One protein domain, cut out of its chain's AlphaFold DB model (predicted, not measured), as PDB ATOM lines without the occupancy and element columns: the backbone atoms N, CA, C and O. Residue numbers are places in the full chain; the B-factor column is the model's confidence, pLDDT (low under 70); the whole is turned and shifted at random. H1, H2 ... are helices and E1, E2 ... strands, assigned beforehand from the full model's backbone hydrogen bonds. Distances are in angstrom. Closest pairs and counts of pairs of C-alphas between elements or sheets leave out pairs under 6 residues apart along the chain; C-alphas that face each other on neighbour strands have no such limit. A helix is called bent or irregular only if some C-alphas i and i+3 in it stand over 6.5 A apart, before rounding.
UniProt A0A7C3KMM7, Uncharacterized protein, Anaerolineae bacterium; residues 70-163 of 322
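Overview. This is residues 70 to 163 of the 322 residues of an uncharacterized protein of Anaerolineae bacterium (UniProt A0A7C3KMM7). A strongly twisted sheet of four antiparallel strands, E2 E3 E4 E5 in that order, has one helix, H1, packed on E3 and E4, while short strand E1 lies off the sheet. The sheet is a meander, each strand the antiparallel neighbour of the one before. The 94 printed residues, with H1 E1 E2 E3 E4 E5 along the chain, are of mixed class and compact: radius of gyration of the C-alphas 12.5 A, spans 33 by 31 by 21 A.

Arrangement. E3, residues 116 to 125, bends by 95 degrees at residue 122. It forms hairpins with E2, residues 102 to 106 (N 103 to O 119, 2.9 A), and E4, residues 136 to 143 (N 122 to O 138, 2.9 A). E4 and E5, residues 146 to 153, form another (N 139 to O 151, 2.8 A). H1, residues 74 to 87, is on the sheet at a height of 7.5 A; its closest C-alphas to E4 are Ala 80 and Pro 142, 5.3 A. H1 is irregular, C-alphas 83 and 86 being 7.9 A apart, with 7 of 10 O i to N i+4 pairs within hydrogen-bond range. E1, residues 88 to 90, pairs with no named strand.

Along the chain. H1 begins at C-alpha 74 (-1.497, -13.328, 25.459) and is 21.0 A long; E4 is 22.0 A. E5 ends at C-alpha 153 (9.094, -23.743, 32.304).

Size, cuts and confidence. The printed part has no cut. The link E1 to E2 is long. No printed residue is under 70.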
ATOM      1  N   ASN A  70       8.829 -14.526  27.617       92.06
ATOM      2  CA  ASN A  70       8.580 -13.093  27.459       92.06
ATOM      3  C   ASN A  70       8.370 -12.638  26.002       92.06
ATOM      4  O   ASN A  70       8.065 -11.478  25.748       92.06
ATOM      5  N   SER A  71       8.574 -13.535  25.035       93.12
ATOM      6  CA  SER A  71       8.280 -13.284  23.620       93.12
ATOM      7  C   SER A  71       6.889 -13.769  23.209       93.12
ATOM      8  O   SER A  71       6.494 -13.570  22.061       93.12
ATOM      9  N   ILE A  72       6.175 -14.460  24.103       93.94
ATOM     10  CA  ILE A  72       4.857 -15.033  23.835       93.94
ATOM     11  C   ILE A  72       3.801 -14.032  24.283       93.94
ATOM     12  O   ILE A  72       3.744 -13.629  25.444       93.94
ATOM     13  N   THR A  73       2.936 -13.637  23.360       93.69
ATOM     14  CA  THR A  73       1.853 -12.697  23.648       93.69
ATOM     15  C   THR A  73       0.618 -13.418  24.200       93.69
ATOM     16  O   THR A  73       0.338 -14.557  23.813       93.69
ATOM     17  N   PRO A  74      -0.220 -12.755  25.020       93.06
ATOM     18  CA  PRO A  74      -1.497 -13.328  25.459       93.06
ATOM     19  C   PRO A  74      -2.408 -13.754  24.292       93.06
ATOM     20  O   PRO A  74      -3.126 -14.749  24.380       93.06
ATOM     21  N   GLY A  75      -2.352 -13.029  23.167       93.88
ATOM     22  CA  GLY A  75      -3.103 -13.361  21.955       93.88
ATOM     23  C   GLY A  75      -2.617 -14.635  21.255       93.88
ATOM     24  O   GLY A  75      -3.412 -15.329  20.626       93.88
ATOM     25  N   GLU A  76      -1.333 -14.982  21.360       94.81
ATOM     26  CA  GLU A  76      -0.826 -16.276  20.885       94.81
ATOM     27  C   GLU A  76      -1.303 -17.419  21.767       94.81
ATOM     28  O   GLU A  76      -1.767 -18.419  21.231       94.81
ATOM     29  N   VAL A  77      -1.277 -17.255  23.092       95.31
ATOM     30  CA  VAL A  77      -1.776 -18.277  24.028       95.31
ATOM     31  C   VAL A  77      -3.252 -18.572  23.769       95.31
ATOM     32  O   VAL A  77      -3.641 -19.733  23.651       95.31
ATOM     33  N   LYS A  78      -4.069 -17.523  23.593       95.06
ATOM     34  CA  LYS A  78      -5.488 -17.671  23.249       95.06
ATOM     35  C   LYS A  78      -5.680 -18.432  21.936       95.06
ATOM     36  O   LYS A  78      -6.472 -19.368  21.894       95.06
ATOM     37  N   ARG A  79      -4.951 -18.058  20.879       93.44
ATOM     38  CA  ARG A  79      -5.034 -18.744  19.578       93.44
ATOM     39  C   ARG A  79      -4.594 -20.202  19.679       93.44
ATOM     40  O   ARG A  79      -5.263 -21.060  19.122       93.44
ATOM     41  N   ALA A  80      -3.518 -20.485  20.412       93.38
ATOM     42  CA  ALA A  80      -3.019 -21.839  20.620       93.38
ATOM     43  C   ALA A  80      -4.062 -22.737  21.301       93.38
ATOM     44  O   ALA A  80      -4.270 -23.863  20.863       93.38
ATOM     45  N   TYR A  81      -4.757 -22.225  22.323       94.69
ATOM     46  CA  TYR A  81      -5.856 -22.948  22.965       94.69
ATOM     47  C   TYR A  81      -7.024 -23.188  22.000       94.69
ATOM     48  O   TYR A  81      -7.474 -24.320  21.847       94.69
ATOM     49  N   GLN A  82      -7.459 -22.149  21.279       92.00
ATOM     50  CA  GLN A  82      -8.585 -22.220  20.336       92.00
ATOM     51  C   GLN A  82      -8.380 -23.233  19.198       92.00
ATOM     52  O   GLN A  82      -9.361 -23.765  18.688       92.00
ATOM     53  N   LEU A  83      -7.131 -23.535  18.817       88.62
ATOM     54  CA  LEU A  83      -6.832 -24.585  17.831       88.62
ATOM     55  C   LEU A  83      -7.304 -25.974  18.279       88.62
ATOM     56  O   LEU A  83      -7.668 -26.794  17.440       88.62
ATOM     57  N   TYR A  84      -7.266 -26.244  19.585       90.75
ATOM     58  CA  TYR A  84      -7.546 -27.565  20.144       90.75
ATOM     59  C   TYR A  84      -8.787 -27.588  21.028       90.75
ATOM     60  O   TYR A  84      -9.273 -28.672  21.303       90.75
ATOM     61  N   GLU A  85      -9.326 -26.444  21.453       90.69
ATOM     62  CA  GLU A  85     -10.430 -26.319  22.419       90.69
ATOM     63  C   GLU A  85     -11.547 -27.357  22.218       90.69
ATOM     64  O   GLU A  85     -11.939 -28.042  23.156       90.69
ATOM     65  N   ARG A  86     -11.994 -27.549  20.975       86.44
ATOM     66  CA  ARG A  86     -13.094 -28.467  20.625       86.44
ATOM     67  C   ARG A  86     -12.710 -29.956  20.682       86.44
ATOM     68  O   ARG A  86     -13.561 -30.833  20.827       86.44
ATOM     69  N   GLN A  87     -11.413 -30.221  20.597       89.94
ATOM     70  CA  GLN A  87     -10.776 -31.536  20.642       89.94
ATOM     71  C   GLN A  87     -10.411 -31.959  22.061       89.94
ATOM     72  O   GLN A  87     -10.095 -33.126  22.284       89.94
ATOM     73  N   LEU A  88     -10.413 -31.026  23.011       92.75
ATOM     74  CA  LEU A  88      -9.943 -31.252  24.367       92.75
ATOM     75  C   LEU A  88     -11.088 -31.650  25.300       92.75
ATOM     76  O   LEU A  88     -12.191 -31.114  25.241       92.75
ATOM     77  N   THR A  89     -10.782 -32.547  26.229       92.38
ATOM     78  CA  THR A  89     -11.595 -32.832  27.413       92.38
ATOM     79  C   THR A  89     -10.750 -32.592  28.648       92.38
ATOM     80  O   THR A  89      -9.627 -33.093  28.746       92.38
ATOM     81  N   SER A  90     -11.295 -31.835  29.599       92.06
ATOM     82  CA  SER A  90     -10.646 -31.570  30.881       92.06
ATOM     83  C   SER A  90     -10.386 -32.862  31.647       92.06
ATOM     84  O   SER A  90     -11.248 -33.737  31.736       92.06
ATOM     85  N   THR A  91      -9.206 -32.966  32.243       87.75
ATOM     86  CA  THR A  91      -8.858 -34.073  33.129       87.75
ATOM     87  C   THR A  91      -9.138 -33.708  34.582       87.75
ATOM     88  O   THR A  91      -9.056 -32.550  34.991       87.75
ATOM     89  N   SER A  92      -9.441 -34.713  35.401       79.44
ATOM     90  CA  SER A  92      -9.638 -34.557  36.847       79.44
ATOM     91  C   SER A  92      -8.323 -34.549  37.643       79.44
ATOM     92  O   SER A  92      -8.339 -34.627  38.868       79.44
ATOM     93  N   TYR A  93      -7.177 -34.457  36.962       72.19
ATOM     94  CA  TYR A  93      -5.850 -34.624  37.554       72.19
ATOM     95  C   TYR A  93      -5.359 -33.431  38.383       72.19
ATOM     96  O   TYR A  93      -4.352 -33.546  39.084       72.19
ATOM     97  N   GLY A  94      -6.077 -32.304  38.360       75.56
ATOM     98  CA  GLY A  94      -5.712 -31.106  39.115       75.56
ATOM     99  C   GLY A  94      -4.290 -30.650  38.780       75.56
ATOM    100  O   GLY A  94      -3.958 -30.431  37.619       75.56
ATOM    101  N   SER A  95      -3.431 -30.550  39.796       81.19
ATOM    102  CA  SER A  95      -2.024 -30.140  39.669       81.19
ATOM    103  C   SER A  95      -1.058 -31.253  39.241       81.19
ATOM    104  O   SER A  95       0.157 -31.040  39.256       81.19
ATOM    105  N   PHE A  96      -1.558 -32.443  38.895       86.56
ATOM    106  CA  PHE A  96      -0.729 -33.536  38.397       86.56
ATOM    107  C   PHE A  96      -0.415 -33.357  36.902       86.56
ATOM    108  O   PHE A  96      -1.310 -33.264  36.057       86.56
ATOM    109  N   ILE A  97       0.878 -33.325  36.594       89.19
ATOM    110  CA  ILE A  97       1.453 -33.177  35.263       89.19
ATOM    111  C   ILE A  97       1.837 -34.552  34.722       89.19
ATOM    112  O   ILE A  97       2.611 -35.276  35.347       89.19
ATOM    113  N   ALA A  98       1.318 -34.873  33.542       90.44
ATOM    114  CA  ALA A  98       1.614 -36.073  32.784       90.44
ATOM    115  C   ALA A  98       2.118 -35.702  31.386       90.44
ATOM    116  O   ALA A  98       1.614 -34.772  30.746       90.44
ATOM    117  N   THR A  99       3.089 -36.454  30.879       91.56
ATOM    118  CA  THR A  99       3.515 -36.341  29.478       91.56
ATOM    119  C   THR A  99       2.367 -36.609  28.497       91.56
ATOM    120  O   THR A  99       1.379 -37.268  28.816       91.56
ATOM    121  N   ASN A 100       2.476 -36.064  27.283       93.19
ATOM    122  CA  ASN A 100       1.483 -36.120  26.199       93.19
ATOM    123  C   ASN A 100       0.175 -35.351  26.426       93.19
ATOM    124  O   ASN A 100      -0.571 -35.177  25.464       93.19
ATOM    125  N   HIS A 101      -0.081 -34.860  27.635       95.06
ATOM    126  CA  HIS A 101      -1.277 -34.094  27.956       95.06
ATOM    127  C   HIS A 101      -1.076 -32.609  27.655       95.06
ATOM    128  O   HIS A 101       0.046 -32.093  27.677       95.06
ATOM    129  N   PHE A 102      -2.178 -31.916  27.386       96.19
ATOM    130  CA  PHE A 102      -2.188 -30.463  27.259       96.19
ATOM    131  C   PHE A 102      -2.480 -29.824  28.605       96.19
ATOM    132  O   PHE A 102      -3.295 -30.334  29.370       96.19
ATOM    133  N   TYR A 103      -1.855 -28.684  28.874       95.19
ATOM    134  CA  TYR A 103      -2.097 -27.928  30.094       95.19
ATOM    135  C   TYR A 103      -2.251 -26.448  29.806       95.19
ATOM    136  O   TYR A 103      -1.500 -25.892  29.007       95.19
ATOM    137  N   MET A 104      -3.195 -25.822  30.505       95.62
ATOM    138  CA  MET A 104      -3.219 -24.384  30.747       95.62
ATOM    139  C   MET A 104      -2.636 -24.138  32.141       95.62
ATOM    140  O   MET A 104      -3.143 -24.677  33.129       95.62
ATOM    141  N   ILE A 105      -1.557 -23.360  32.211       94.00
ATOM    142  CA  ILE A 105      -0.784 -23.135  33.436       94.00
ATOM    143  C   ILE A 105      -0.674 -21.639  33.685       94.00
ATOM    144  O   ILE A 105      -0.153 -20.909  32.842       94.00
ATOM    145  N   GLU A 106      -1.126 -21.196  34.854       94.25
ATOM    146  CA  GLU A 106      -0.928 -19.823  35.313       94.25
ATOM    147  C   GLU A 106       0.549 -19.554  35.644       94.25
ATOM    148  O   GLU A 106       1.216 -20.315  36.355       94.25
ATOM    149  N   LEU A 107       1.067 -18.447  35.115       93.62
ATOM    150  CA  LEU A 107       2.460 -18.044  35.251       93.62
ATOM    151  C   LEU A 107       2.630 -16.977  36.335       93.62
ATOM    152  O   LEU A 107       1.738 -16.170  36.607       93.62
ATOM    153  N   ALA A 108       3.809 -16.950  36.950       92.62
ATOM    154  CA  ALA A 108       4.184 -15.912  37.897       92.62
ATOM    155  C   ALA A 108       4.218 -14.543  37.198       92.62
ATOM    156  O   ALA A 108       4.861 -14.383  36.156       92.62
ATOM    157  N   GLN A 109       3.557 -13.543  37.788       88.25
ATOM    158  CA  GLN A 109       3.487 -12.207  37.198       88.25
ATOM    159  C   GLN A 109       4.878 -11.581  37.078       88.25
ATOM    160  O   GLN A 109       5.590 -11.399  38.068       88.25
ATOM    161  N   ARG A 110       5.256 -11.245  35.844       88.06
ATOM    162  CA  ARG A 110       6.499 -10.556  35.493       88.06
ATOM    163  C   ARG A 110       6.262  -9.652  34.297       88.06
ATOM    164  O   ARG A 110       5.353  -9.882  33.502       88.06
ATOM    165  N   GLU A 111       7.111  -8.645  34.157       86.69
ATOM    166  CA  GLU A 111       7.058  -7.749  33.010       86.69
ATOM    167  C   GLU A 111       7.231  -8.536  31.701       86.69
ATOM    168  O   GLU A 111       8.130  -9.371  31.579       86.69
ATOM    169  N   ASN A 112       6.359  -8.269  30.727       87.06
ATOM    170  CA  ASN A 112       6.367  -8.887  29.398       87.06
ATOM    171  C   ASN A 112       6.158 -10.413  29.367       87.06
ATOM    172  O   ASN A 112       6.383 -11.022  28.329       87.06
ATOM    173  N   VAL A 113       5.710 -11.047  30.456       91.69
ATOM    174  CA  VAL A 113       5.342 -12.476  30.489       91.69
ATOM    175  C   VAL A 113       3.811 -12.597  30.490       91.69
ATOM    176  O   VAL A 113       3.154 -11.857  31.224       91.69
ATOM    177  N   PRO A 114       3.207 -13.489  29.680       93.56
ATOM    178  CA  PRO A 114       1.759 -13.675  29.696       93.56
ATOM    179  C   PRO A 114       1.300 -14.250  31.044       93.56
ATOM    180  O   PRO A 114       2.046 -14.947  31.722       93.56
ATOM    181  N   ALA A 115       0.048 -13.994  31.426       94.25
ATOM    182  CA  ALA A 115      -0.501 -14.481  32.697       94.25
ATOM    183  C   ALA A 115      -0.639 -16.015  32.760       94.25
ATOM    184  O   ALA A 115      -0.695 -16.585  33.845       94.25
ATOM    185  N   ALA A 116      -0.704 -16.681  31.607       95.56
ATOM    186  CA  ALA A 116      -0.782 -18.128  31.497       95.56
ATOM    187  C   ALA A 116      -0.117 -18.609  30.202       95.56
ATOM    188  O   ALA A 116       0.105 -17.822  29.278       95.56
ATOM    189  N   ILE A 117       0.160 -19.906  30.127       96.12
ATOM    190  CA  ILE A 117       0.656 -20.588  28.931       96.12
ATOM    191  C   ILE A 117      -0.145 -21.861  28.681       96.12
ATOM    192  O   ILE A 117      -0.566 -22.535  29.620       96.12
ATOM    193  N   PHE A 118      -0.326 -22.184  27.403       96.88
ATOM    194  CA  PHE A 118      -0.988 -23.398  26.952       96.88
ATOM    195  C   PHE A 118      -0.038 -24.237  26.106       96.88
ATOM    196  O   PHE A 118       0.579 -23.711  25.183       96.88
ATOM    197  N   GLY A 119       0.067 -25.536  26.370       96.12
ATOM    198  CA  GLY A 119       0.875 -26.415  25.528       96.12
ATOM    199  C   GLY A 119       0.825 -27.875  25.940       96.12
ATOM    200  O   GLY A 119       0.309 -28.220  27.003       96.12
ATOM    201  N   ARG A 120       1.372 -28.733  25.077       96.12
ATOM    202  CA  ARG A 120       1.494 -30.172  25.331       96.12
ATOM    203  C   ARG A 120       2.795 -30.466  26.063       96.12
ATOM    204  O   ARG A 120       3.849 -30.041  25.604       96.12
ATOM    205  N   VAL A 121       2.742 -31.209  27.162       94.31
ATOM    206  CA  VAL A 121       3.943 -31.582  27.921       94.31
ATOM    207  C   VAL A 121       4.714 -32.661  27.170       94.31
ATOM    208  O   VAL A 121       4.221 -33.774  26.978       94.31
ATOM    209  N   ASN A 122       5.944 -32.333  26.780       91.31
ATOM    210  CA  ASN A 122       6.886 -33.282  26.194       91.31
ATOM    211  C   ASN A 122       7.677 -33.997  27.290       91.31
ATOM    212  O   ASN A 122       7.836 -35.215  27.266       91.31
ATOM    213  N   VAL A 123       8.197 -33.213  28.239       89.50
ATOM    214  CA  VAL A 123       9.110 -33.666  29.290       89.50
ATOM    215  C   VAL A 123       8.782 -32.932  30.582       89.50
ATOM    216  O   VAL A 123       8.567 -31.723  30.574       89.50
ATOM    217  N   CYS A 124       8.792 -33.659  31.694       88.06
ATOM    218  CA  CYS A 124       8.644 -33.119  33.037       88.06
ATOM    219  C   CYS A 124       9.689 -33.778  33.950       88.06
ATOM    220  O   CYS A 124       9.862 -34.998  33.924       88.06
ATOM    221  N   LEU A 125      10.446 -32.976  34.701       86.19
ATOM    222  CA  LEU A 125      11.495 -33.442  35.607       86.19
ATOM    223  C   LEU A 125      11.197 -32.978  37.032       86.19
ATOM    224  O   LEU A 125      10.994 -31.782  37.203       86.19
ATOM    225  N   PRO A 126      11.255 -33.847  38.058       77.69
ATOM    226  CA  PRO A 126      11.486 -35.286  37.989       77.69
ATOM    227  C   PRO A 126      10.204 -36.027  37.574       77.69
ATOM    228  O   PRO A 126       9.255 -36.047  38.345       77.69
ATOM    229  N   GLY A 127      10.202 -36.667  36.401       76.06
ATOM    230  CA  GLY A 127       9.087 -37.484  35.900       76.06
ATOM    231  C   GLY A 127       7.703 -36.815  35.907       76.06
ATOM    232  O   GLY A 127       7.557 -35.620  36.171       76.06
ATOM    233  N   ASP A 128       6.676 -37.614  35.614       78.38
ATOM    234  CA  ASP A 128       5.276 -37.239  35.845       78.38
ATOM    235  C   ASP A 128       5.029 -37.072  37.355       78.38
ATOM    236  O   ASP A 128       5.577 -37.814  38.177       78.38
ATOM    237  N   GLY A 129       4.202 -36.105  37.748       78.81
ATOM    238  CA  GLY A 129       4.031 -35.798  39.164       78.81
ATOM    239  C   GLY A 129       3.302 -34.497  39.455       78.81
ATOM    240  O   GLY A 129       2.713 -33.869  38.587       78.81
ATOM    241  N   GLN A 130       3.333 -34.080  40.718       83.69
ATOM    242  CA  GLN A 130       2.758 -32.801  41.135       83.69
ATOM    243  C   GLN A 130       3.582 -31.634  40.593       83.69
ATOM    244  O   GLN A 130       4.808 -31.650  40.714       83.69
ATOM    245  N   VAL A 131       2.917 -30.583  40.100       81.69
ATOM    246  CA  VAL A 131       3.583 -29.379  39.571       81.69
ATOM    247  C   VAL A 131       4.608 -28.779  40.545       81.69
ATOM    248  O   VAL A 131       5.647 -28.278  40.139       81.69
ATOM    249  N   GLN A 132       4.343 -28.874  41.850       79.31
ATOM    250  CA  GLN A 132       5.201 -28.332  42.907       79.31
ATOM    251  C   GLN A 132       6.567 -29.028  42.977       79.31
ATOM    252  O   GLN A 132       7.531 -28.455  43.474       79.31
ATOM    253  N   ASN A 133       6.648 -30.260  42.470       81.12
ATOM    254  CA  ASN A 133       7.877 -31.042  42.429       81.12
ATOM    255  C   ASN A 133       8.646 -30.848  41.123       81.12
ATOM    256  O   ASN A 133       9.781 -31.314  41.025       81.12
ATOM    257  N   VAL A 134       8.050 -30.178  40.135       82.44
ATOM    258  CA  VAL A 134       8.689 -29.907  38.849       82.44
ATOM    259  C   VAL A 134       9.933 -29.066  39.099       82.44
ATOM    260  O   VAL A 134       9.935 -28.153  39.907       82.44
ATOM    261  N   ARG A 135      11.023 -29.397  38.423       86.81
ATOM    262  CA  ARG A 135      12.281 -28.647  38.343       86.81
ATOM    263  C   ARG A 135      12.433 -28.018  36.971       86.81
ATOM    264  O   ARG A 135      12.964 -26.918  36.849       86.81
ATOM    265  N   GLU A 136      11.969 -28.733  35.956       89.12
ATOM    266  CA  GLU A 136      11.967 -28.299  34.570       89.12
ATOM    267  C   GLU A 136      10.844 -29.019  33.830       89.12
ATOM    268  O   GLU A 136      10.632 -30.218  34.028       89.12
ATOM    269  N   MET A 137      10.132 -28.287  32.984       92.25
ATOM    270  CA  MET A 137       9.096 -28.829  32.118       92.25
ATOM    271  C   MET A 137       9.222 -28.227  30.728       92.25
ATOM    272  O   MET A 137       9.332 -27.013  30.581       92.25
ATOM    273  N   GLU A 138       9.196 -29.078  29.711       94.06
ATOM    274  CA  GLU A 138       9.199 -28.673  28.312       94.06
ATOM    275  C   GLU A 138       7.796 -28.842  27.733       94.06
ATOM    276  O   GLU A 138       7.234 -29.942  27.728       94.06
ATOM    277  N   LEU A 139       7.244 -27.739  27.234       95.06
ATOM    278  CA  LEU A 139       5.970 -27.683  26.535       95.06
ATOM    279  C   LEU A 139       6.201 -27.512  25.035       95.06
ATOM    280  O   LEU A 139       6.979 -26.657  24.621       95.06
ATOM    281  N   SER A 140       5.458 -28.246  24.219       95.38
ATOM    282  CA  SER A 140       5.222 -27.891  22.821       95.38
ATOM    283  C   SER A 140       4.104 -26.850  22.758       95.38
ATOM    284  O   SER A 140       2.940 -27.182  22.993       95.38
ATOM    285  N   PHE A 141       4.459 -25.602  22.453       95.12
ATOM    286  CA  PHE A 141       3.548 -24.478  22.249       95.12
ATOM    287  C   PHE A 141       2.985 -24.502  20.818       95.12
ATOM    288  O   PHE A 141       3.743 -24.278  19.869       95.12
ATOM    289  N   PRO A 142       1.686 -24.791  20.625       92.38
ATOM    290  CA  PRO A 142       1.117 -24.912  19.289       92.38
ATOM    291  C   PRO A 142       0.983 -23.563  18.582       92.38
ATOM    292  O   PRO A 142       0.663 -22.551  19.207       92.38
ATOM    293  N   GLN A 143       1.148 -23.564  17.258       86.94
ATOM    294  CA  GLN A 143       0.961 -22.382  16.423       86.94
ATOM    295  C   GLN A 143       0.101 -22.685  15.189       86.94
ATOM    296  O   GLN A 143       0.250 -23.747  14.582       86.94
ATOM    297  N   PRO A 144      -0.770 -21.752  14.762       83.00
ATOM    298  CA  PRO A 144      -1.532 -21.928  13.530       83.00
ATOM    299  C   PRO A 144      -0.602 -22.051  12.311       83.00
ATOM    300  O   PRO A 144       0.183 -21.142  12.043       83.00
ATOM    301  N   GLY A 145      -0.695 -23.165  11.577       80.94
ATOM    302  CA  GLY A 145       0.046 -23.399  10.325       80.94
ATOM    303  C   GLY A 145       1.568 -23.558  10.468       80.94
ATOM    304  O   GLY A 145       2.275 -23.569   9.462       80.94
ATOM    305  N   MET A 146       2.085 -23.659  11.697       85.62
ATOM    306  CA  MET A 146       3.518 -23.691  12.003       85.62
ATOM    307  C   MET A 146       3.824 -24.776  13.029       85.62
ATOM    308  O   MET A 146       3.016 -25.040  13.917       85.62
ATOM    309  N   LYS A 147       5.001 -25.404  12.923       88.19
ATOM    310  CA  LYS A 147       5.410 -26.454  13.866       88.19
ATOM    311  C   LYS A 147       5.372 -25.931  15.310       88.19
ATOM    312  O   LYS A 147       5.783 -24.789  15.525       88.19
ATOM    313  N   PRO A 148       4.947 -26.750  16.288       91.75
ATOM    314  CA  PRO A 148       4.964 -26.357  17.685       91.75
ATOM    315  C   PRO A 148       6.371 -25.964  18.130       91.75
ATOM    316  O   PRO A 148       7.354 -26.632  17.800       91.75
ATOM    317  N   GLU A 149       6.460 -24.887  18.897       93.12
ATOM    318  CA  GLU A 149       7.722 -24.386  19.431       93.12
ATOM    319  C   GLU A 149       7.937 -24.922  20.844       93.12
ATOM    320  O   GLU A 149       7.016 -24.942  21.656       93.12
ATOM    321  N   ALA A 150       9.162 -25.326  21.175       94.12
ATOM    322  CA  ALA A 150       9.473 -25.750  22.535       94.12
ATOM    323  C   ALA A 150       9.540 -24.537  23.477       94.12
ATOM    324  O   ALA A 150      10.218 -23.552  23.186       94.12
ATOM    325  N   VAL A 151       8.887 -24.627  24.631       94.62
ATOM    326  CA  VAL A 151       8.912 -23.628  25.704       94.62
ATOM    327  C   VAL A 151       9.295 -24.328  26.999       94.62
ATOM    328  O   VAL A 151       8.677 -25.316  27.383       94.62
ATOM    329  N   ILE A 152      10.315 -23.813  27.681       93.69
ATOM    330  CA  ILE A 152      10.804 -24.385  28.938       93.69
ATOM    331  C   ILE A 152      10.237 -23.581  30.108       93.69
ATOM    332  O   ILE A 152      10.416 -22.365  30.177       93.69
ATOM    333  N   LEU A 153       9.594 -24.277  31.042       91.81
ATOM    334  CA  LEU A 153       9.094 -23.743  32.304       91.81
ATOM    335  C   LEU A 153       9.936 -24.243  33.475       91.81
ATOM    336  O   LEU A 153      10.255 -25.429  33.579       91.81
ATOM    337  N   ARG A 154      10.258 -23.328  34.390       90.38
ATOM    338  CA  ARG A 154      10.897 -23.622  35.679       90.38
ATOM    339  C   ARG A 154       9.938 -23.284  36.824       90.38
ATOM    340  O   ARG A 154       9.007 -22.510  36.621       90.38
ATOM    341  N   PRO A 155      10.193 -23.758  38.056       87.81
ATOM    342  CA  PRO A 155       9.318 -23.514  39.209       87.81
ATOM    343  C   PRO A 155       8.987 -22.048  39.430       87.81
ATOM    344  O   PRO A 155       7.845 -21.687  39.673       87.81
ATOM    345  N   ARG A 156       9.993 -21.185  39.270       89.31
ATOM    346  CA  ARG A 156       9.847 -19.737  39.425       89.31
ATOM    347  C   ARG A 156       8.917 -19.101  38.391       89.31
ATOM    348  O   ARG A 156       8.541 -17.953  38.577       89.31
ATOM    349  N   ASP A 157       8.668 -19.760  37.266       91.12
ATOM    350  CA  ASP A 157       7.834 -19.231  36.186       91.12
ATOM    351  C   ASP A 157       6.356 -19.569  36.412       91.12
ATOM    352  O   ASP A 157       5.499 -18.920  35.828       91.12
ATOM    353  N   ILE A 158       6.055 -20.536  37.283       90.56
ATOM    354  CA  ILE A 158       4.704 -21.006  37.598       90.56
ATOM    355  C   ILE A 158       4.189 -20.257  38.833       90.56
ATOM    356  O   ILE A 158       4.926 -20.041  39.795       90.56
ATOM    357  N   ALA A 159       2.922 -19.846  38.820       88.81
ATOM    358  CA  ALA A 159       2.315 -19.192  39.975       88.81
ATOM    359  C   ALA A 159       2.134 -20.178  41.150       88.81
ATOM    360  O   ALA A 159       1.541 -21.242  40.995       88.81
ATOM    361  N   THR A 160       2.585 -19.804  42.354       79.38
ATOM    362  CA  THR A 160       2.568 -20.661  43.563       79.38
ATOM    363  C   THR A 160       1.172 -21.152  43.970       79.38
ATOM    364  O   THR A 160       1.036 -22.227  44.549       79.38
ATOM    365  N   HIS A 161       0.134 -20.373  43.664       77.31
ATOM    366  CA  HIS A 161      -1.274 -20.690  43.940       77.31
ATOM    367  C   HIS A 161      -2.121 -20.700  42.666       77.31
ATOM    368  O   HIS A 161      -3.333 -20.513  42.733       77.31
ATOM    369  N   GLY A 162      -1.472 -20.850  41.511       71.44
ATOM    370  CA  GLY A 162      -2.159 -20.785  40.234       71.44
ATOM    371  C   GLY A 162      -3.000 -22.026  39.963       71.44
ATOM    372  O   GLY A 162      -2.648 -23.134  40.377       71.44
ATOM    373  N   ASN A 163      -4.099 -21.849  39.232       83.50
ATOM    374  CA  ASN A 163      -4.865 -22.981  38.728       83.50
ATOM    375  C   ASN A 163      -4.116 -23.658  37.575       83.50
ATOM    376  O   ASN A 163      -3.558 -23.003  36.692       83.50
TER     377      ASN A 163